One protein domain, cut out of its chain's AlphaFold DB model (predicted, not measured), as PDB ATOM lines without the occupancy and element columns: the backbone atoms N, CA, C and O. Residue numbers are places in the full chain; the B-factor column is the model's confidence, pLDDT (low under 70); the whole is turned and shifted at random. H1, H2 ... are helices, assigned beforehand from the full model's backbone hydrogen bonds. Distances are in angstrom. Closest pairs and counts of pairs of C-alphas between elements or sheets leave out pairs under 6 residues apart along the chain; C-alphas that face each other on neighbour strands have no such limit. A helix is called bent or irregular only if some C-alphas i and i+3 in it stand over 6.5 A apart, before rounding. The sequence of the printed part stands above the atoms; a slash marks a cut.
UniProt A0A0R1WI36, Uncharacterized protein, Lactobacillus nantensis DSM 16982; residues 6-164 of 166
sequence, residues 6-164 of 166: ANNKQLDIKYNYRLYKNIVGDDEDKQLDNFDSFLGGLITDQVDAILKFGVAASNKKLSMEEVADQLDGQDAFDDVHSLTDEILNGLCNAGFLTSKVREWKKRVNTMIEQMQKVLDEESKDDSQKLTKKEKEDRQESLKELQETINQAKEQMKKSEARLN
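AT A GLANCE: This is residues 6 to 164 of the 166 residues of an uncharacterized protein of Lactobacillus nantensis DSM 16982 (UniProt A0A0R1WI36). A long helical hairpin, H6 and H7, reaches away from a small head of five shorter helices, H1, H2, H4 and H5 packed round H3. H5 and H6 meet at a corner, and the last turn of H7 comes back close to the head. The printed part has 159 residues with seven named helices, H1 to H7 in order along the chain, and no named strand; the class is all helix. It is loose, with a radius of gyration of the C-alphas of 20.6 A, and spans 74 by 30 by 27 A.

HOW THE PARTS SIT: Start with H7, residues 132 to 162, the longest helix, which with residues 142 to 156 alone touches H6, residues 95 to 122. Their closest C-alphas, of Ile 112 and Ile 149, are 6.3 A apart, and the two form a helical hairpin at a shallow tilt of 21 degrees, opposite ways. H5, residues 80 to 93, and H6 touch only at the corner, with C-alphas 92 and 98 closest at 4.6 A. Look next at H3, residues 47 to 57, the hub. It touches H5 at a steep tilt of 42 degrees, the closest C-alphas being those of Ile 50 and Thr 84, 6.7 A apart. H2, residues 28 to 43, touches H3 with residues 38 to 42 alone; C-alphas 41 and 49 are closest, at 5.2 A. H1, residues 17 to 24, touches H3, with C-alphas 22 and 56 closest at 4.8 A. H4, residues 64 to 72, touches H3 through C-alphas 51 and 64, the closest at 5.7 A, and is apart from H5. H7 is close to H5 but not clearly touching, the closest C-alphas being 85 and 162, 7.0 A apart. In H1, H3, H4, H5, H6 and H7 every O i to N i+4 pair is within hydrogen-bond range; in H2 10 of 12 are.

IN THESE COORDINATES: Find C-alpha 132 at (286.944, 290.284, 206.415); from there H7 runs 45.8 A to C-alpha 162 at (277.708, 270.398, 166.231). H6 is 41.2 A long, H2 23.5 A, H5 20.1 A and H3 15.2 A; H4 and H1 are shorter, at 12.0 A and 10.4 A. H1 begins at C-alpha 17, (276.977, 248.917, 170.252). H2 is irregular: C-alphas 29 and 32 are 7.2 A apart.

THE WHOLE: The two C-alphas farthest apart, of Asn 8 and Lys 129, are 73.7 A from each other. The printed part has no cut and no long link. Mean pLDDT of the printed part is 91.1; look for values under 70 at residues 126 to 128, between H6 and H7.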
ATOM      1  N   ALA A   6     290.279 247.760 155.322       83.44
ATOM      2  CA  ALA A   6     290.893 246.669 156.076       83.44
ATOM      3  C   ALA A   6     290.825 245.380 155.250       83.44
ATOM      4  O   ALA A   6     289.777 245.051 154.688       83.44
ATOM      5  N   ASN A   7     291.932 244.637 155.171       83.25
ATOM      6  CA  ASN A   7     292.052 243.421 154.351       83.25
ATOM      7  C   ASN A   7     291.630 243.642 152.882       83.25
ATOM      8  O   ASN A   7     290.875 242.844 152.322       83.25
ATOM      9  N   ASN A   8     292.070 244.752 152.275       81.44
ATOM     10  CA  ASN A   8     291.742 245.162 150.900       81.44
ATOM     11  C   ASN A   8     290.241 245.367 150.610       81.44
ATOM     12  O   ASN A   8     289.836 245.410 149.449       81.44
ATOM     13  N   LYS A   9     289.404 245.513 151.645       87.44
ATOM     14  CA  LYS A   9     287.977 245.833 151.514       87.44
ATOM     15  C   LYS A   9     287.672 247.163 152.186       87.44
ATOM     16  O   LYS A   9     288.176 247.427 153.276       87.44
ATOM     17  N   GLN A  10     286.823 247.962 151.545       90.81
ATOM     18  CA  GLN A  10     286.282 249.180 152.143       90.81
ATOM     19  C   GLN A  10     285.525 248.825 153.428       90.81
ATOM     20  O   GLN A  10     284.742 247.869 153.448       90.81
ATOM     21  N   LEU A  11     285.779 249.573 154.498       89.19
ATOM     22  CA  LEU A  11     285.052 249.439 155.749       89.19
ATOM     23  C   LEU A  11     283.649 250.033 155.599       89.19
ATOM     24  O   LEU A  11     283.484 251.194 155.245       89.19
ATOM     25  N   ASP A  12     282.645 249.218 155.910       88.62
ATOM     26  CA  ASP A  12     281.271 249.665 156.126       88.62
ATOM     27  C   ASP A  12     281.117 250.044 157.604       88.62
ATOM     28  O   ASP A  12     281.116 249.176 158.488       88.62
ATOM     29  N   ILE A  13     281.072 251.348 157.881       89.50
ATOM     30  CA  ILE A  13     281.066 251.877 159.245       89.50
ATOM     31  C   ILE A  13     279.676 251.709 159.848       89.50
ATOM     32  O   ILE A  13     278.710 252.367 159.466       89.50
ATOM     33  N   LYS A  14     279.584 250.838 160.857       90.56
ATOM     34  CA  LYS A  14     278.330 250.558 161.563       90.56
ATOM     35  C   LYS A  14     278.306 251.244 162.915       90.56
ATOM     36  O   LYS A  14     278.948 250.796 163.863       90.56
ATOM     37  N   TYR A  15     277.477 252.270 163.021       91.38
ATOM     38  CA  TYR A  15     277.240 253.030 164.243       91.38
ATOM     39  C   TYR A  15     276.340 252.267 165.236       91.38
ATOM     40  O   TYR A  15     275.166 252.570 165.428       91.38
ATOM     41  N   ASN A  16     276.882 251.210 165.844       91.62
ATOM     42  CA  ASN A  16     276.162 250.308 166.748       91.62
ATOM     43  C   ASN A  16     276.902 250.107 168.088       91.62
ATOM     44  O   ASN A  16     277.951 250.698 168.336       91.62
ATOM     45  N   TYR A  17     276.368 249.235 168.953       94.06
ATOM     46  CA  TYR A  17     276.977 248.917 170.252       94.06
ATOM     47  C   TYR A  17     278.422 248.400 170.151       94.06
ATOM     48  O   TYR A  17     279.238 248.670 171.027       94.06
ATOM     49  N   ARG A  18     278.772 247.686 169.075       94.44
ATOM     50  CA  ARG A  18     280.142 247.194 168.882       94.44
ATOM     51  C   ARG A  18     281.113 248.350 168.658       94.44
ATOM     52  O   ARG A  18     282.182 248.347 169.255       94.44
ATOM     53  N   LEU A  19     280.730 249.339 167.847       95.50
ATOM     54  CA  LEU A  19     281.538 250.546 167.668       95.50
ATOM     55  C   LEU A  19     281.714 251.285 168.996       95.50
ATOM     56  O   LEU A  19     282.842 251.606 169.353       95.50
ATOM     57  N   TYR A  20     280.631 251.461 169.763       95.44
ATOM     58  CA  TYR A  20     280.707 252.020 171.115       95.44
ATOM     59  C   TYR A  20     281.726 251.268 171.980       95.44
ATOM     60  O   TYR A  20     282.655 251.880 172.491       95.44
ATOM     61  N   LYS A  21     281.615 249.938 172.082       96.19
ATOM     62  CA  LYS A  21     282.544 249.105 172.861       96.19
ATOM     63  C   LYS A  21     283.995 249.222 172.397       96.19
ATOM     64  O   LYS A  21     284.900 249.203 173.225       96.19
ATOM     65  N   ASN A  22     284.226 249.380 171.099       96.38
ATOM     66  CA  ASN A  22     285.571 249.584 170.574       96.38
ATOM     67  C   ASN A  22     286.143 250.966 170.909       96.38
ATOM     68  O   ASN A  22     287.355 251.064 171.069       96.38
ATOM     69  N   ILE A  23     285.292 251.989 171.036       96.44
ATOM     70  CA  ILE A  23     285.673 253.335 171.482       96.44
ATOM     71  C   ILE A  23     285.980 253.332 172.983       96.44
ATOM     72  O   ILE A  23     287.026 253.821 173.398       96.44
ATOM     73  N   VAL A  24     285.081 252.779 173.802       96.12
ATOM     74  CA  VAL A  24     285.157 252.916 175.266       96.12
ATOM     75  C   VAL A  24     286.008 251.854 175.957       96.12
ATOM     76  O   VAL A  24     286.400 252.037 177.105       96.12
ATOM     77  N   GLY A  25     286.301 250.745 175.275       95.06
ATOM     78  CA  GLY A  25     287.052 249.627 175.834       95.06
ATOM     79  C   GLY A  25     286.230 248.715 176.750       95.06
ATOM     80  O   GLY A  25     284.994 248.720 176.755       95.06
ATOM     81  N   ASP A  26     286.943 247.865 177.489       93.62
ATOM     82  CA  ASP A  26     286.354 246.804 178.318       93.62
ATOM     83  C   ASP A  26     286.315 247.119 179.812       93.62
ATOM     84  O   ASP A  26     285.507 246.533 180.522       93.62
ATOM     85  N   ASP A  27     287.106 248.091 180.256       94.75
ATOM     86  CA  ASP A  27     287.139 248.583 181.631       94.75
ATOM     87  C   ASP A  27     285.882 249.420 181.923       94.75
ATOM     88  O   ASP A  27     285.800 250.573 181.499       94.75
ATOM     89  N   GLU A  28     284.881 248.812 182.575       92.00
ATOM     90  CA  GLU A  28     283.565 249.414 182.855       92.00
ATOM     91  C   GLU A  28     283.665 250.752 183.590       92.00
ATOM     92  O   GLU A  28     282.966 251.694 183.210       92.00
ATOM     93  N   ASP A  29     284.597 250.867 184.537       93.88
ATOM     94  CA  ASP A  29     284.798 252.073 185.344       93.88
ATOM     95  C   ASP A  29     285.285 253.259 184.502       93.88
ATOM     96  O   ASP A  29     285.052 254.414 184.852       93.88
ATOM     97  N   LYS A  30     285.920 252.989 183.355       94.94
ATOM     98  CA  LYS A  30     286.450 254.018 182.448       94.94
ATOM     99  C   LYS A  30     285.595 254.261 181.222       94.94
ATOM    100  O   LYS A  30     285.895 255.169 180.450       94.94
ATOM    101  N   GLN A  31     284.548 253.467 180.988       93.75
ATOM    102  CA  GLN A  31     283.793 253.577 179.737       93.75
ATOM    103  C   GLN A  31     283.160 254.959 179.563       93.75
ATOM    104  O   GLN A  31     283.102 255.469 178.443       93.75
ATOM    105  N   LEU A  32     282.702 255.550 180.668       92.38
ATOM    106  CA  LEU A  32     282.146 256.896 180.696       92.38
ATOM    107  C   LEU A  32     283.196 257.924 180.262       92.38
ATOM    108  O   LEU A  32     283.013 258.593 179.250       92.38
ATOM    109  N   ASP A  33     284.321 257.973 180.972       93.94
ATOM    110  CA  ASP A  33     285.400 258.933 180.730       93.94
ATOM    111  C   ASP A  33     285.996 258.783 179.326       93.94
ATOM    112  O   ASP A  33     286.279 259.770 178.646       93.94
ATOM    113  N   ASN A  34     286.129 257.544 178.845       96.38
ATOM    114  CA  ASN A  34     286.614 257.261 177.499       96.38
ATOM    115  C   ASN A  34     285.652 257.788 176.430       96.38
ATOM    116  O   ASN A  34     286.098 258.362 175.434       96.38
ATOM    117  N   PHE A  35     284.340 257.613 176.619       95.81
ATOM    118  CA  PHE A  35     283.346 258.146 175.688       95.81
ATOM    119  C   PHE A  35     283.304 259.677 175.715       95.81
ATOM    120  O   PHE A  35     283.195 260.308 174.665       95.81
ATOM    121  N   ASP A  36     283.434 260.268 176.900       93.38
ATOM    122  CA  ASP A  36     283.441 261.714 177.108       93.38
ATOM    123  C   ASP A  36     284.652 262.364 176.452       93.38
ATOM    124  O   ASP A  36     284.507 263.329 175.702       93.38
ATOM    125  N   SER A  37     285.837 261.795 176.679       95.19
ATOM    126  CA  SER A  37     287.079 262.226 176.043       95.19
ATOM    127  C   SER A  37     287.001 262.084 174.524       95.19
ATOM    128  O   SER A  37     287.390 262.998 173.797       95.19
ATOM    129  N   PHE A  38     286.443 260.975 174.031       97.12
ATOM    130  CA  PHE A  38     286.259 260.746 172.603       97.12
ATOM    131  C   PHE A  38     285.336 261.790 171.957       97.12
ATOM    132  O   PHE A  38     285.717 262.415 170.966       97.12
ATOM    133  N   LEU A  39     284.146 262.018 172.525       95.31
ATOM    134  CA  LEU A  39     283.214 263.028 172.018       95.31
ATOM    135  C   LEU A  39     283.794 264.439 172.119       95.31
ATOM    136  O   LEU A  39     283.697 265.201 171.159       95.31
ATOM    137  N   GLY A  40     284.423 264.778 173.246       93.56
ATOM    138  CA  GLY A  40     285.081 266.069 173.437       93.56
ATOM    139  C   GLY A  40     286.175 266.314 172.399       93.56
ATOM    140  O   GLY A  40     286.261 267.409 171.846       93.56
ATOM    141  N   GLY A  41     286.952 265.280 172.066       95.88
ATOM    142  CA  GLY A  41     287.959 265.343 171.015       95.88
ATOM    143  C   GLY A  41     287.357 265.633 169.639       95.88
ATOM    144  O   GLY A  41     287.830 266.533 168.956       95.88
ATOM    145  N   LEU A  42     286.264 264.961 169.262       95.94
ATOM    146  CA  LEU A  42     285.572 265.251 167.999       95.94
ATOM    147  C   LEU A  42     285.003 266.675 167.962       95.94
ATOM    148  O   LEU A  42     285.178 267.378 166.975       95.94
ATOM    149  N   ILE A  43     284.363 267.126 169.045       93.56
ATOM    150  CA  ILE A  43     283.764 268.469 169.157       93.56
ATOM    151  C   ILE A  43     284.821 269.584 169.096       93.56
ATOM    152  O   ILE A  43     284.498 270.719 168.737       93.56
ATOM    153  N   THR A  44     286.075 269.271 169.426       92.94
ATOM    154  CA  THR A  44     287.204 270.214 169.424       92.94
ATOM    155  C   THR A  44     288.206 269.957 168.298       92.94
ATOM    156  O   THR A  44     289.312 270.486 168.348       92.94
ATOM    157  N   ASP A  45     287.818 269.182 167.280       95.25
ATOM    158  CA  ASP A  45     288.623 268.920 166.078       95.25
ATOM    159  C   ASP A  45     289.994 268.292 166.370       95.25
ATOM    160  O   ASP A  45     291.000 268.582 165.728       95.25
ATOM    161  N   GLN A  46     290.045 267.391 167.353       96.19
ATOM    162  CA  GLN A  46     291.256 266.642 167.669       96.19
ATOM    163  C   GLN A  46     291.451 265.482 166.691       96.19
ATOM    164  O   GLN A  46     290.640 264.552 166.635       96.19
ATOM    165  N   VAL A  47     292.585 265.486 165.986       95.25
ATOM    166  CA  VAL A  47     292.991 264.417 165.055       95.25
ATOM    167  C   VAL A  47     293.014 263.049 165.742       95.25
ATOM    168  O   VAL A  47     292.510 262.070 165.194       95.25
ATOM    169  N   ASP A  48     293.480 262.977 166.989       96.44
ATOM    170  CA  ASP A  48     293.500 261.733 167.766       96.44
ATOM    171  C   ASP A  48     292.112 261.098 167.917       96.44
ATOM    172  O   ASP A  48     291.992 259.872 167.954       96.44
ATOM    173  N   ALA A  49     291.046 261.901 167.990       97.06
ATOM    174  CA  ALA A  49     289.683 261.385 168.070       97.06
ATOM    175  C   ALA A  49     289.241 260.748 166.744       97.06
ATOM    176  O   ALA A  49     288.614 259.688 166.756       97.06
ATOM    177  N   ILE A  50     289.636 261.327 165.605       96.81
ATOM    178  CA  ILE A  50     289.424 260.741 164.271       96.81
ATOM    179  C   ILE A  50     290.177 259.413 164.147       96.81
ATOM    180  O   ILE A  50     289.598 258.408 163.727       96.81
ATOM    181  N   LEU A  51     291.448 259.374 164.558       96.88
ATOM    182  CA  LEU A  51     292.260 258.156 164.497       96.88
ATOM    183  C   LEU A  51     291.672 257.048 165.381       96.88
ATOM    184  O   LEU A  51     291.473 255.920 164.923       96.88
ATOM    185  N   LYS A  52     291.302 257.377 166.628       96.81
ATOM    186  CA  LYS A  52     290.612 256.452 167.544       96.81
ATOM    187  C   LYS A  52     289.304 255.937 166.946       96.81
ATOM    188  O   LYS A  52     289.017 254.743 167.058       96.81
ATOM    189  N   PHE A  53     288.533 256.801 166.284       96.94
ATOM    190  CA  PHE A  53     287.322 256.390 165.579       96.94
ATOM    191  C   PHE A  53     287.629 255.388 164.465       96.94
ATOM    192  O   PHE A  53     286.983 254.345 164.404       96.94
ATOM    193  N   GLY A  54     288.630 255.655 163.622       95.69
ATOM    194  CA  GLY A  54     289.030 254.755 162.539       95.69
ATOM    195  C   GLY A  54     289.460 253.375 163.042       95.69
ATOM    196  O   GLY A  54     288.981 252.347 162.546       95.69
ATOM    197  N   VAL A  55     290.273 253.331 164.102       96.44
ATOM    198  CA  VAL A  55     290.661 252.081 164.774       96.44
ATOM    199  C   VAL A  55     289.421 251.348 165.289       96.44
ATOM    200  O   VAL A  55     289.243 250.153 165.025       96.44
ATOM    201  N   ALA A  56     288.512 252.052 165.964       96.12
ATOM    202  CA  ALA A  56     287.300 251.456 166.508       96.12
ATOM    203  C   ALA A  56     286.344 250.933 165.417       96.12
ATOM    204  O   ALA A  56     285.807 249.824 165.542       96.12
ATOM    205  N   ALA A  57     286.178 251.688 164.327       94.81
ATOM    206  CA  ALA A  57     285.356 251.352 163.166       94.81
ATOM    207  C   ALA A  57     285.909 250.153 162.387       94.81
ATOM    208  O   ALA A  57     285.141 249.316 161.909       94.81
ATOM    209  N   SER A  58     287.234 249.995 162.350       94.19
ATOM    210  CA  SER A  58     287.888 248.805 161.792       94.19
ATOM    211  C   SER A  58     287.702 247.546 162.644       94.19
ATOM    212  O   SER A  58     288.119 246.460 162.241       94.19
ATOM    213  N   ASN A  59     287.066 247.665 163.814       92.62
ATOM    214  CA  ASN A  59     287.023 246.631 164.840       92.62
ATOM    215  C   ASN A  59     288.425 246.242 165.328       92.62
ATOM    216  O   ASN A  59     288.718 245.054 165.477       92.62
ATOM    217  N   LYS A  60     289.269 247.263 165.547       92.75
ATOM    218  CA  LYS A  60     290.666 247.149 165.991       92.75
ATOM    219  C   LYS A  60     291.540 246.312 165.044       92.75
ATOM    220  O   LYS A  60     292.476 245.655 165.485       92.75
ATOM    221  N   LYS A  61     291.194 246.286 163.752       94.00
ATOM    222  CA  LYS A  61     291.985 245.612 162.709       94.00
ATOM    223  C   LYS A  61     293.092 246.494 162.152       94.00
ATOM    224  O   LYS A  61     294.040 245.946 161.614       94.00
ATOM    225  N   LEU A  62     292.908 247.808 162.230       95.44
ATOM    226  CA  LEU A  62     293.903 248.803 161.863       95.44
ATOM    227  C   LEU A  62     294.518 249.391 163.135       95.44
ATOM    228  O   LEU A  62     293.793 249.612 164.113       95.44
ATOM    229  N   SER A  63     295.822 249.654 163.114       96.38
ATOM    230  CA  SER A  63     296.505 250.480 164.111       96.38
ATOM    231  C   SER A  63     296.201 251.971 163.899       96.38
ATOM    232  O   SER A  63     295.591 252.357 162.899       96.38
ATOM    233  N   MET A  64     296.596 252.830 164.846       95.94
ATOM    234  CA  MET A  64     296.430 254.280 164.664       95.94
ATOM    235  C   MET A  64     297.300 254.796 163.513       95.94
ATOM    236  O   MET A  64     296.835 255.640 162.756       95.94
ATOM    237  N   GLU A  65     298.508 254.256 163.352       97.44
ATOM    238  CA  GLU A  65     299.425 254.571 162.253       97.44
ATOM    239  C   GLU A  65     298.822 254.170 160.903       97.44
ATOM    240  O   GLU A  65     298.762 254.991 159.998       97.44
ATOM    241  N   GLU A  66     298.265 252.959 160.783       96.69
ATOM    242  CA  GLU A  66     297.626 252.515 159.535       96.69
ATOM    243  C   GLU A  66     296.401 253.361 159.165       96.69
ATOM    244  O   GLU A  66     296.111 253.563 157.985       96.69
ATOM    245  N   VAL A  67     295.649 253.839 160.163       96.38
ATOM    246  CA  VAL A  67     294.544 254.780 159.938       96.38
ATOM    247  C   VAL A  67     295.086 256.139 159.504       96.38
ATOM    248  O   VAL A  67     294.549 256.714 158.560       96.38
ATOM    249  N   ALA A  68     296.133 256.642 160.161       96.00
ATOM    250  CA  ALA A  68     296.750 257.921 159.833       96.00
ATOM    251  C   ALA A  68     297.296 257.924 158.401       96.00
ATOM    252  O   ALA A  68     296.892 258.777 157.621       96.00
ATOM    253  N   ASP A  69     298.092 256.922 158.022       96.25
ATOM    254  CA  ASP A  69     298.668 256.793 156.678       96.25
ATOM    255  C   ASP A  69     297.582 256.742 155.590       96.25
ATOM    256  O   ASP A  69     297.710 257.347 154.524       96.25
ATOM    257  N   GLN A  70     296.477 256.029 155.848       95.62
ATOM    258  CA  GLN A  70     295.363 255.963 154.902       95.62
ATOM    259  C   GLN A  70     294.638 257.297 154.753       95.62
ATOM    260  O   GLN A  70     294.216 257.618 153.644       95.62
ATOM    261  N   LEU A  71     294.427 258.030 155.847       93.94
ATOM    262  CA  LEU A  71     293.741 259.322 155.823       93.94
ATOM    263  C   LEU A  71     294.626 260.424 155.230       93.94
ATOM    264  O   LEU A  71     294.123 261.249 154.472       93.94
ATOM    265  N   ASP A  72     295.928 260.389 155.509       93.81
ATOM    266  CA  ASP A  72     296.922 261.301 154.941       93.81
ATOM    267  C   ASP A  72     297.014 261.132 153.419       93.81
ATOM    268  O   ASP A  72     296.866 262.093 152.675       93.81
ATOM    269  N   GLY A  73     297.077 259.887 152.926       91.44
ATOM    270  CA  GLY A  73     297.051 259.591 151.486       91.44
ATOM    271  C   GLY A  73     295.741 259.942 150.760       91.44
ATOM    272  O   GLY A  73     295.610 259.659 149.568       91.44
ATOM    273  N   GLN A  74     294.757 260.496 151.470       90.38
ATOM    274  CA  GLN A  74     293.472 260.970 150.948       90.38
ATOM    275  C   GLN A  74     293.250 262.465 151.201       90.38
ATOM    276  O   GLN A  74     292.124 262.932 151.022       90.38
ATOM    277  N   ASP A  75     294.276 263.181 151.670       91.31
ATOM    278  CA  ASP A  75     294.200 264.591 152.053       91.31
ATOM    279  C   ASP A  75     293.091 264.853 153.100       91.31
ATOM    280  O   ASP A  75     292.524 265.940 153.205       91.31
ATOM    281  N   ALA A  76     292.733 263.838 153.901       89.25
ATOM    282  CA  ALA A  76     291.586 263.913 154.810       89.25
ATOM    283  C   ALA A  76     291.835 264.840 156.012       89.25
ATOM    284  O   ALA A  76     290.884 265.221 156.698       89.25
ATOM    285  N   PHE A  77     293.094 265.199 156.274       91.88
ATOM    286  CA  PHE A  77     293.483 266.128 157.333       91.88
ATOM    287  C   PHE A  77     293.546 267.595 156.880       91.88
ATOM    288  O   PHE A  77     293.709 268.464 157.736       91.88
ATOM    289  N   ASP A  78     293.343 267.892 155.591       93.44
ATOM    290  CA  ASP A  78     293.244 269.275 155.096       93.44
ATOM    291  C   ASP A  78     291.999 269.995 155.647       93.44
ATOM    292  O   ASP A  78     292.001 271.214 155.819       93.44
ATOM    293  N   ASP A  79     290.945 269.234 155.971       92.94
ATOM    294  CA  ASP A  79     289.723 269.725 156.613       92.94
ATOM    295  C   ASP A  79     289.284 268.800 157.760       92.94
ATOM    296  O   ASP A  79     288.337 268.009 157.670       92.94
ATOM    297  N   VAL A  80     289.999 268.917 158.881       94.19
ATOM    298  CA  VAL A  80     289.703 268.178 160.118       94.19
ATOM    299  C   VAL A  80     288.276 268.443 160.608       94.19
ATOM    300  O   VAL A  80     287.630 267.521 161.107       94.19
ATOM    301  N   HIS A  81     287.770 269.669 160.441       93.69
ATOM    302  CA  HIS A  81     286.444 270.068 160.913       93.69
ATOM    303  C   HIS A  81     285.330 269.337 160.162       93.69
ATOM    304  O   HIS A  81     284.414 268.787 160.776       93.69
ATOM    305  N   SER A  82     285.429 269.257 158.831       92.00
ATOM    306  CA  SER A  82     284.480 268.479 158.036       92.00
ATOM    307  C   SER A  82     284.534 266.991 158.383       92.00
ATOM    308  O   SER A  82     283.499 266.321 158.343       92.00
ATOM    309  N   LEU A  83     285.716 266.454 158.702       93.12
ATOM    310  CA  LEU A  83     285.872 265.038 159.023       93.12
ATOM    311  C   LEU A  83     285.262 264.688 160.386       93.12
ATOM    312  O   LEU A  83     284.567 263.677 160.514       93.12
ATOM    313  N   THR A  84     285.476 265.524 161.402       95.12
ATOM    314  CA  THR A  84     284.825 265.357 162.706       95.12
ATOM    315  C   THR A  84     283.315 265.558 162.608       95.12
ATOM    316  O   THR A  84     282.585 264.763 163.199       95.12
ATOM    317  N   ASP A  85     282.821 266.519 161.821       93.00
ATOM    318  CA  ASP A  85     281.382 266.706 161.582       93.00
ATOM    319  C   ASP A  85     280.732 265.483 160.924       93.00
ATOM    320  O   ASP A  85     279.647 265.063 161.330       93.00
ATOM    321  N   GLU A  86     281.404 264.847 159.963       92.06
ATOM    322  CA  GLU A  86     280.933 263.603 159.348       92.06
ATOM    323  C   GLU A  86     280.788 262.472 160.382       92.06
ATOM    324  O   GLU A  86     279.760 261.785 160.426       92.06
ATOM    325  N   ILE A  87     281.789 262.302 161.253       94.50
ATOM    326  CA  ILE A  87     281.761 261.304 162.330       94.50
ATOM    327  C   ILE A  87     280.638 261.626 163.326       94.50
ATOM    328  O   ILE A  87     279.845 260.748 163.680       94.50
ATOM    329  N   LEU A  88     280.548 262.882 163.772       94.62
ATOM    330  CA  LEU A  88     279.527 263.353 164.710       94.62
ATOM    331  C   LEU A  88     278.118 263.152 164.149       94.62
ATOM    332  O   LEU A  88     277.235 262.693 164.875       94.62
ATOM    333  N   ASN A  89     277.918 263.418 162.858       91.94
ATOM    334  CA  ASN A  89     276.653 263.196 162.174       91.94
ATOM    335  C   ASN A  89     276.229 261.718 162.244       91.94
ATOM    336  O   ASN A  89     275.095 261.397 162.608       91.94
ATOM    337  N   GLY A  90     277.162 260.797 161.985       91.38
ATOM    338  CA  GLY A  90     276.905 259.364 162.117       91.38
ATOM    339  C   GLY A  90     276.595 258.929 163.555       91.38
ATOM    340  O   GLY A  90     275.670 258.145 163.778       91.38
ATOM    341  N   LEU A  91     277.298 259.486 164.550       93.25
ATOM    342  CA  LEU A  91     277.020 259.240 165.972       93.25
ATOM    343  C   LEU A  91     275.633 259.750 166.393       93.25
ATOM    344  O   LEU A  91     274.962 259.104 167.197       93.25
ATOM    345  N   CYS A  92     275.196 260.890 165.856       91.69
ATOM    346  CA  CYS A  92     273.930 261.523 166.220       91.69
ATOM    347  C   CYS A  92     272.715 260.884 165.541       91.69
ATOM    348  O   CYS A  92     271.630 260.897 166.125       91.69
ATOM    349  N   ASN A  93     272.880 260.262 164.372       86.69
ATOM    350  CA  ASN A  93     271.763 259.748 163.574       86.69
ATOM    351  C   ASN A  93     271.576 258.221 163.605       86.69
ATOM    352  O   ASN A  93     270.620 257.709 163.021       86.69
ATOM    353  N   ALA A  94     272.425 257.481 164.323       76.50
ATOM    354  CA  ALA A  94     272.369 256.023 164.361       76.50
ATOM    355  C   ALA A  94     272.106 255.425 165.756       76.50
ATOM    356  O   ALA A  94     273.009 255.211 166.572       76.50
ATOM    357  N   GLY A  95     270.845 255.038 165.976       82.88
ATOM    358  CA  GLY A  95     270.403 254.062 166.980       82.88
ATOM    359  C   GLY A  95     271.066 254.179 168.359       82.88
ATOM    360  O   GLY A  95     270.824 255.126 169.104       82.88
ATOM    361  N   PHE A  96     271.870 253.173 168.727       90.62
ATOM    362  CA  PHE A  96     272.495 253.076 170.053       90.62
ATOM    363  C   PHE A  96     273.402 254.275 170.376       90.62
ATOM    364  O   PHE A  96     273.364 254.789 171.494       90.62
ATOM    365  N   LEU A  97     274.206 254.732 169.410       92.81
ATOM    366  CA  LEU A  97     275.152 255.830 169.631       92.81
ATOM    367  C   LEU A  97     274.425 257.165 169.800       92.81
ATOM    368  O   LEU A  97     274.799 257.928 170.688       92.81
ATOM    369  N   THR A  98     273.308 257.378 169.095       92.56
ATOM    370  CA  THR A  98     272.422 258.525 169.344       92.56
ATOM    371  C   THR A  98     271.978 258.578 170.807       92.56
ATOM    372  O   THR A  98     271.982 259.645 171.423       92.56
ATOM    373  N   SER A  99     271.616 257.433 171.398       92.38
ATOM    374  CA  SER A  99     271.223 257.365 172.811       92.38
ATOM    375  C   SER A  99     272.379 257.707 173.753       92.38
ATOM    376  O   SER A  99     272.167 258.467 174.695       92.38
ATOM    377  N   LYS A 100     273.602 257.231 173.480       93.75
ATOM    378  CA  LYS A 100     274.789 257.582 174.284       93.75
ATOM    379  C   LYS A 100     275.156 259.062 174.168       93.75
ATOM    380  O   LYS A 100     275.480 259.679 175.178       93.75
ATOM    381  N   VAL A 101     275.036 259.664 172.983       93.88
ATOM    382  CA  VAL A 101     275.226 261.115 172.798       93.88
ATOM    383  C   VAL A 101     274.174 261.905 173.587       93.88
ATOM    384  O   VAL A 101     274.502 262.888 174.246       93.88
ATOM    385  N   ARG A 102     272.904 261.476 173.585       92.19
ATOM    386  CA  ARG A 102     271.850 262.115 174.400       92.19
ATOM    387  C   ARG A 102     272.109 261.979 175.899       92.19
ATOM    388  O   ARG A 102     271.876 262.930 176.640       92.19
ATOM    389  N   GLU A 103     272.584 260.819 176.341       92.44
ATOM    390  CA  GLU A 103     272.977 260.574 177.730       92.44
ATOM    391  C   GLU A 103     274.128 261.497 178.152       92.44
ATOM    392  O   GLU A 103     274.042 262.135 179.200       92.44
ATOM    393  N   TRP A 104     275.146 261.642 177.295       92.94
ATOM    394  CA  TRP A 104     276.239 262.599 177.473       92.94
ATOM    395  C   TRP A 104     275.713 264.032 177.628       92.94
ATOM    396  O   TRP A 104     275.981 264.671 178.644       92.94
ATOM    397  N   LYS A 105     274.865 264.500 176.695       91.56
ATOM    398  CA  LYS A 105     274.258 265.845 176.758       91.56
ATOM    399  C   LYS A 105     273.511 266.064 178.077       91.56
ATOM    400  O   LYS A 105     273.679 267.094 178.727       91.56
ATOM    401  N   LYS A 106     272.696 265.087 178.491       91.69
ATOM    402  CA  LYS A 106     271.931 265.160 179.743       91.69
ATOM    403  C   LYS A 106     272.852 265.274 180.956       91.69
ATOM    404  O   LYS A 106     272.591 266.102 181.820       91.69
ATOM    405  N   ARG A 107     273.923 264.479 181.013       90.69
ATOM    406  CA  ARG A 107     274.871 264.500 182.134       90.69
ATOM    407  C   ARG A 107     275.586 265.845 182.242       90.69
ATOM    408  O   ARG A 107     275.635 266.398 183.335       90.69
ATOM    409  N   VAL A 108     276.082 266.382 181.125       89.06
ATOM    410  CA  VAL A 108     276.730 267.705 181.096       89.06
ATOM    411  C   VAL A 108     275.766 268.791 181.582       89.06
ATOM    412  O   VAL A 108     276.133 269.592 182.438       89.06
ATOM    413  N   ASN A 109     274.511 268.775 181.121       91.25
ATOM    414  CA  ASN A 109     273.497 269.725 181.586       91.25
ATOM    415  C   ASN A 109     273.224 269.593 183.090       91.25
ATOM    416  O   ASN A 109     273.225 270.594 183.799       91.25
ATOM    417  N   THR A 110     273.071 268.369 183.599       92.19
ATOM    418  CA  THR A 110     272.886 268.117 185.036       92.19
ATOM    419  C   THR A 110     274.087 268.581 185.867       92.19
ATOM    420  O   THR A 110     273.895 269.140 186.941       92.19
ATOM    421  N   MET A 111     275.317 268.411 185.376       91.69
ATOM    422  CA  MET A 111     276.518 268.935 186.037       91.69
ATOM    423  C   MET A 111     276.480 270.468 186.124       91.69
ATOM    424  O   MET A 111     276.727 271.033 187.186       91.69
ATOM    425  N   ILE A 112     276.122 271.147 185.029       91.94
ATOM    426  CA  ILE A 112     275.968 272.610 184.999       91.94
ATOM    427  C   ILE A 112     274.883 273.069 185.981       91.94
ATOM    428  O   ILE A 112     275.094 274.027 186.723       91.94
ATOM    429  N   GLU A 113     273.739 272.383 186.017       93.56
ATOM    430  CA  GLU A 113     272.645 272.663 186.954       93.56
ATOM    431  C   GLU A 113     273.080 272.491 188.415       93.56
ATOM    432  O   GLU A 113     272.756 273.324 189.260       93.56
ATOM    433  N   GLN A 114     273.845 271.440 188.723       92.50
ATOM    434  CA  GLN A 114     274.379 271.201 190.064       92.50
ATOM    435  C   GLN A 114     275.376 272.282 190.484       92.50
ATOM    436  O   GLN A 114     275.263 272.798 191.592       92.50
ATOM    437  N   MET A 115     276.300 272.675 189.602       91.19
ATOM    438  CA  MET A 115     277.232 273.774 189.879       91.19
ATOM    439  C   MET A 115     276.489 275.094 190.117       91.19
ATOM    440  O   MET A 115     276.809 275.819 191.055       91.19
ATOM    441  N   GLN A 116     275.460 275.383 189.313       92.75
ATOM    442  CA  GLN A 116     274.617 276.563 189.507       92.75
ATOM    443  C   GLN A 116     273.895 276.519 190.856       92.75
ATOM    444  O   GLN A 116     273.843 277.526 191.551       92.75
ATOM    445  N   LYS A 117     273.382 275.353 191.258       92.62
ATOM    446  CA  LYS A 117     272.727 275.189 192.556       92.62
ATOM    447  C   LYS A 117     273.691 275.440 193.718       92.62
ATOM    448  O   LYS A 117     273.319 276.148 194.646       92.62
ATOM    449  N   VAL A 118     274.916 274.914 193.647       90.56
ATOM    450  CA  VAL A 118     275.959 275.183 194.652       90.56
ATOM    451  C   VAL A 118     276.255 276.680 194.726       90.56
ATOM    452  O   VAL A 118     276.260 277.245 195.813       90.56
ATOM    453  N   LEU A 119     276.416 277.350 193.579       90.75
ATOM    454  CA  LEU A 119     276.629 278.798 193.535       90.75
ATOM    455  C   LEU A 119     275.461 279.574 194.171       90.75
ATOM    456  O   LEU A 119     275.673 280.512 194.940       90.75
ATOM    457  N   ASP A 120     274.223 279.183 193.873       90.25
ATOM    458  CA  ASP A 120     273.015 279.832 194.389       90.25
ATOM    459  C   ASP A 120     272.816 279.606 195.898       90.25
ATOM    460  O   ASP A 120     272.205 280.442 196.565       90.25
ATOM    461  N   GLU A 121     273.278 278.476 196.438       89.62
ATOM    462  CA  GLU A 121     273.251 278.168 197.873       89.62
ATOM    463  C   GLU A 121     274.348 278.944 198.614       89.62
ATOM    464  O   GLU A 121     274.059 279.653 199.579       89.62
ATOM    465  N   GLU A 122     275.581 278.897 198.108       85.94
ATOM    466  CA  GLU A 122     276.749 279.563 198.697       85.94
ATOM    467  C   GLU A 122     276.675 281.097 198.621       85.94
ATOM    468  O   GLU A 122     277.208 281.795 199.479       85.94
ATOM    469  N   SER A 123     275.993 281.653 197.615       82.62
ATOM    470  CA  SER A 123     275.799 283.106 197.482       82.62
ATOM    471  C   SER A 123     274.748 283.684 198.434       82.62
ATOM    472  O   SER A 123     274.747 284.891 198.682       82.62
ATOM    473  N   LYS A 124     273.845 282.850 198.965       81.62
ATOM    474  CA  LYS A 124     272.772 283.263 199.890       81.62
ATOM    475  C   LYS A 124     273.144 283.114 201.356       81.62
ATOM    476  O   LYS A 124     272.423 283.622 202.215       81.62
ATOM    477  N   ASP A 125     274.213 282.390 201.652       77.00
ATOM    478  CA  ASP A 125     274.654 282.174 203.018       77.00
ATOM    479  C   ASP A 125     275.321 283.446 203.566       77.00
ATOM    480  O   ASP A 125     276.492 283.755 203.335       77.00
ATOM    481  N   ASP A 126     274.515 284.221 204.289       63.72
ATOM    482  CA  ASP A 126     274.921 285.440 204.977       63.72
ATOM    483  C   ASP A 126     275.613 285.074 206.297       63.72
ATOM    484  O   ASP A 126     275.088 285.215 207.406       63.72
ATOM    485  N   SER A 127     276.819 284.526 206.182       64.62
ATOM    486  CA  SER A 127     277.636 284.114 207.316       64.62
ATOM    487  C   SER A 127     278.213 285.352 208.018       64.62
ATOM    488  O   SER A 127     279.385 285.713 207.869       64.62
ATOM    489  N   GLN A 128     277.380 286.013 208.823       63.31
ATOM    490  CA  GLN A 128     277.710 287.222 209.593       63.31
ATOM    491  C   GLN A 128     278.915 287.047 210.537       63.31
ATOM    492  O   GLN A 128     279.479 288.034 211.002       63.31
ATOM    493  N   LYS A 129     279.330 285.800 210.796       74.62
ATOM    494  CA  LYS A 129     280.471 285.431 211.644       74.62
ATOM    495  C   LYS A 129     281.822 285.379 210.921       74.62
ATOM    496  O   LYS A 129     282.829 285.230 211.605       74.62
ATOM    497  N   LEU A 130     281.861 285.494 209.591       81.69
ATOM    498  CA  LEU A 130     283.127 285.487 208.854       81.69
ATOM    499  C   LEU A 130     283.924 286.771 209.091       81.69
ATOM    500  O   LEU A 130     283.382 287.883 209.113       81.69
ATOM    501  N   THR A 131     285.234 286.610 209.203       87.12
ATOM    502  CA  THR A 131     286.210 287.695 209.160       87.12
ATOM    503  C   THR A 131     286.226 288.359 207.780       87.12
ATOM    504  O   THR A 131     285.731 287.822 206.790       87.12
ATOM    505  N   LYS A 132     286.819 289.557 207.689       86.44
ATOM    506  CA  LYS A 132     286.944 290.284 206.415       86.44
ATOM    507  C   LYS A 132     287.649 289.447 205.337       86.44
ATOM    508  O   LYS A 132     287.169 289.409 204.212       86.44
ATOM    509  N   LYS A 133     288.735 288.757 205.701       87.44
ATOM    510  CA  LYS A 133     289.508 287.923 204.775       87.44
ATOM    511  C   LYS A 133     288.687 286.739 204.258       87.44
ATOM    512  O   LYS A 133     288.625 286.525 203.062       87.44
ATOM    513  N   GLU A 134     287.974 286.037 205.137       86.69
ATOM    514  CA  GLU A 134     287.122 284.909 204.727       86.69
ATOM    515  C   GLU A 134     285.973 285.347 203.806       86.69
ATOM    516  O   GLU A 134     285.558 284.592 202.932       86.69
ATOM    517  N   LYS A 135     285.462 286.576 203.966       85.56
ATOM    518  CA  LYS A 135     284.476 287.147 203.035       85.56
ATOM    519  C   LYS A 135     285.077 287.428 201.657       85.56
ATOM    520  O   LYS A 135     284.405 287.177 200.662       85.56
ATOM    521  N   GLU A 136     286.304 287.946 201.603       87.62
ATOM    522  CA  GLU A 136     287.036 288.190 200.351       87.62
ATOM    523  C   GLU A 136     287.343 286.862 199.632       87.62
ATOM    524  O   GLU A 136     286.949 286.701 198.478       87.62
ATOM    525  N   ASP A 137     287.911 285.878 200.340       87.62
ATOM    526  CA  ASP A 137     288.233 284.545 199.803       87.62
ATOM    527  C   ASP A 137     286.969 283.824 199.274       87.62
ATOM    528  O   ASP A 137     286.974 283.193 198.211       87.62
ATOM    529  N   ARG A 138     285.840 283.955 199.989       86.88
ATOM    530  CA  ARG A 138     284.543 283.409 199.556       86.88
ATOM    531  C   ARG A 138     284.036 284.083 198.284       86.88
ATOM    532  O   ARG A 138     283.555 283.399 197.386       86.88
ATOM    533  N   GLN A 139     284.116 285.411 198.196       87.88
ATOM    534  CA  GLN A 139     283.701 286.145 196.997       87.88
ATOM    535  C   GLN A 139     284.536 285.760 195.775       87.88
ATOM    536  O   GLN A 139     283.979 285.625 194.684       87.88
ATOM    537  N   GLU A 140     285.839 285.553 195.953       91.00
ATOM    538  CA  GLU A 140     286.723 285.074 194.891       91.00
ATOM    539  C   GLU A 140     286.325 283.665 194.436       91.00
ATOM    540  O   GLU A 140     286.077 283.456 193.250       91.00
ATOM    541  N   SER A 141     286.102 282.745 195.377       89.44
ATOM    542  CA  SER A 141     285.660 281.375 195.075       89.44
ATOM    543  C   SER A 141     284.316 281.336 194.326       89.44
ATOM    544  O   SER A 141     284.151 280.596 193.356       89.44
ATOM    545  N   LEU A 142     283.344 282.163 194.732       91.25
ATOM    546  CA  LEU A 142     282.057 282.291 194.035       91.25
ATOM    547  C   LEU A 142     282.233 282.820 192.607       91.25
ATOM    548  O   LEU A 142     281.548 282.371 191.685       91.25
ATOM    549  N   LYS A 143     283.151 283.771 192.412       93.12
ATOM    550  CA  LYS A 143     283.461 284.322 191.093       93.12
ATOM    551  C   LYS A 143     284.098 283.265 190.186       93.12
ATOM    552  O   LYS A 143     283.649 283.110 189.053       93.12
ATOM    553  N   GLU A 144     285.070 282.505 190.685       92.94
ATOM    554  CA  GLU A 144     285.705 281.404 189.945       92.94
ATOM    555  C   GLU A 144     284.693 280.322 189.542       92.94
ATOM    556  O   GLU A 144     284.675 279.861 188.394       92.94
ATOM    557  N   LEU A 145     283.785 279.955 190.453       91.81
ATOM    558  CA  LEU A 145     282.707 279.011 190.158       91.81
ATOM    559  C   LEU A 145     281.767 279.555 189.071       91.81
ATOM    560  O   LEU A 145     281.415 278.835 188.133       91.81
ATOM    561  N   GLN A 146     281.388 280.833 189.150       93.62
ATOM    562  CA  GLN A 146     280.550 281.481 188.141       93.62
ATOM    563  C   GLN A 146     281.226 281.519 186.759       93.62
ATOM    564  O   GLN A 146     280.559 281.282 185.745       93.62
ATOM    565  N   GLU A 147     282.528 281.798 186.700       94.31
ATOM    566  CA  GLU A 147     283.314 281.762 185.463       94.31
ATOM    567  C   GLU A 147     283.360 280.347 184.875       94.31
ATOM    568  O   GLU A 147     283.089 280.166 183.685       94.31
ATOM    569  N   THR A 148     283.585 279.336 185.717       92.31
ATOM    570  CA  THR A 148     283.579 277.918 185.326       92.31
ATOM    571  C   THR A 148     282.230 277.501 184.734       92.31
ATOM    572  O   THR A 148     282.171 276.897 183.661       92.31
ATOM    573  N   ILE A 149     281.119 277.882 185.377       92.00
ATOM    574  CA  ILE A 149     279.761 277.613 184.876       92.00
ATOM    575  C   ILE A 149     279.540 278.266 183.507       92.00
ATOM    576  O   ILE A 149     278.965 277.646 182.612       92.00
ATOM    577  N   ASN A 150     279.983 279.512 183.328       92.88
ATOM    578  CA  ASN A 150     279.819 280.228 182.063       92.88
ATOM    579  C   ASN A 150     280.617 279.567 180.934       92.88
ATOM    580  O   ASN A 150     280.086 279.386 179.838       92.88
ATOM    581  N   GLN A 151     281.853 279.144 181.210       91.62
ATOM    582  CA  GLN A 151     282.668 278.396 180.253       91.62
ATOM    583  C   GLN A 151     282.005 277.067 179.870       91.62
ATOM    584  O   GLN A 151     281.896 276.764 178.681       91.62
ATOM    585  N   ALA A 152     281.493 276.313 180.848       88.81
ATOM    586  CA  ALA A 152     280.793 275.055 180.599       88.81
ATOM    587  C   ALA A 152     279.522 275.255 179.751       88.81
ATOM    588  O   ALA A 152     279.285 274.499 178.809       88.81
ATOM    589  N   LYS A 153     278.729 276.303 180.022       91.44
ATOM    590  CA  LYS A 153     277.540 276.658 179.223       91.44
ATOM    591  C   LYS A 153     277.900 277.016 177.780       91.44
ATOM    592  O   LYS A 153     277.253 276.532 176.853       91.44
ATOM    593  N   GLU A 154     278.937 277.824 177.572       91.25
ATOM    594  CA  GLU A 154     279.405 278.186 176.229       91.25
ATOM    595  C   GLU A 154     279.944 276.972 175.461       91.25
ATOM    596  O   GLU A 154     279.616 276.777 174.288       91.25
ATOM    597  N   GLN A 155     280.720 276.106 176.117       86.94
ATOM    598  CA  GLN A 155     281.178 274.852 175.519       86.94
ATOM    599  C   GLN A 155     280.007 273.937 175.158       86.94
ATOM    600  O   GLN A 155     279.984 273.386 174.055       86.94
ATOM    601  N   MET A 156     279.010 273.814 176.035       89.62
ATOM    602  CA  MET A 156     277.819 273.014 175.763       89.62
ATOM    603  C   MET A 156     277.035 273.572 174.573       89.62
ATOM    604  O   MET A 156     276.680 272.821 173.673       89.62
ATOM    605  N   LYS A 157     276.860 274.893 174.483       89.38
ATOM    606  CA  LYS A 157     276.204 275.548 173.340       89.38
ATOM    607  C   LYS A 157     276.926 275.284 172.014       89.38
ATOM    608  O   LYS A 157     276.280 274.988 171.009       89.38
ATOM    609  N   LYS A 158     278.263 275.355 171.999       86.69
ATOM    610  CA  LYS A 158     279.073 274.999 170.818       86.69
ATOM    611  C   LYS A 158     278.919 273.519 170.466       86.69
ATOM    612  O   LYS A 158     278.720 273.180 169.304       86.69
ATOM    613  N   SER A 159     278.944 272.657 171.480       87.56
ATOM    614  CA  SER A 159     278.738 271.215 171.329       87.56
ATOM    615  C   SER A 159     277.358 270.911 170.749       87.56
ATOM    616  O   SER A 159     277.236 270.107 169.834       87.56
ATOM    617  N   GLU A 160     276.303 271.576 171.221       87.44
ATOM    618  CA  GLU A 160     274.941 271.399 170.717       87.44
ATOM    619  C   GLU A 160     274.791 271.809 169.257       87.44
ATOM    620  O   GLU A 160     274.108 271.103 168.518       87.44
ATOM    621  N   ALA A 161     275.445 272.891 168.826       86.88
ATOM    622  CA  ALA A 161     275.443 273.290 167.421       86.88
ATOM    623  C   ALA A 161     275.999 272.171 166.522       86.88
ATOM    624  O   ALA A 161     275.395 271.851 165.501       86.88
ATOM    625  N   ARG A 162     277.083 271.517 166.955       85.75
ATOM    626  CA  ARG A 162     277.708 270.398 166.231       85.75
ATOM    627  C   ARG A 162     276.946 269.078 166.359       85.75
ATOM    628  O   ARG A 162     276.890 268.282 165.435       85.75
ATOM    629  N   LEU A 163     276.314 268.829 167.502       84.88
ATOM    630  CA  LEU A 163     275.584 267.586 167.784       84.88
ATOM    631  C   LEU A 163     274.104 267.631 167.361       84.88
ATOM    632  O   LEU A 163     273.343 266.729 167.718       84.88
ATOM    633  N   ASN A 164     273.666 268.704 166.703       79.25
ATOM    634  CA  ASN A 164     272.330 268.848 166.118       79.25
ATOM    635  C   ASN A 164     272.381 268.898 164.581       79.25
ATOM    636  O   ASN A 164     271.377 269.259 163.961       79.25
TER     637      ASN A 164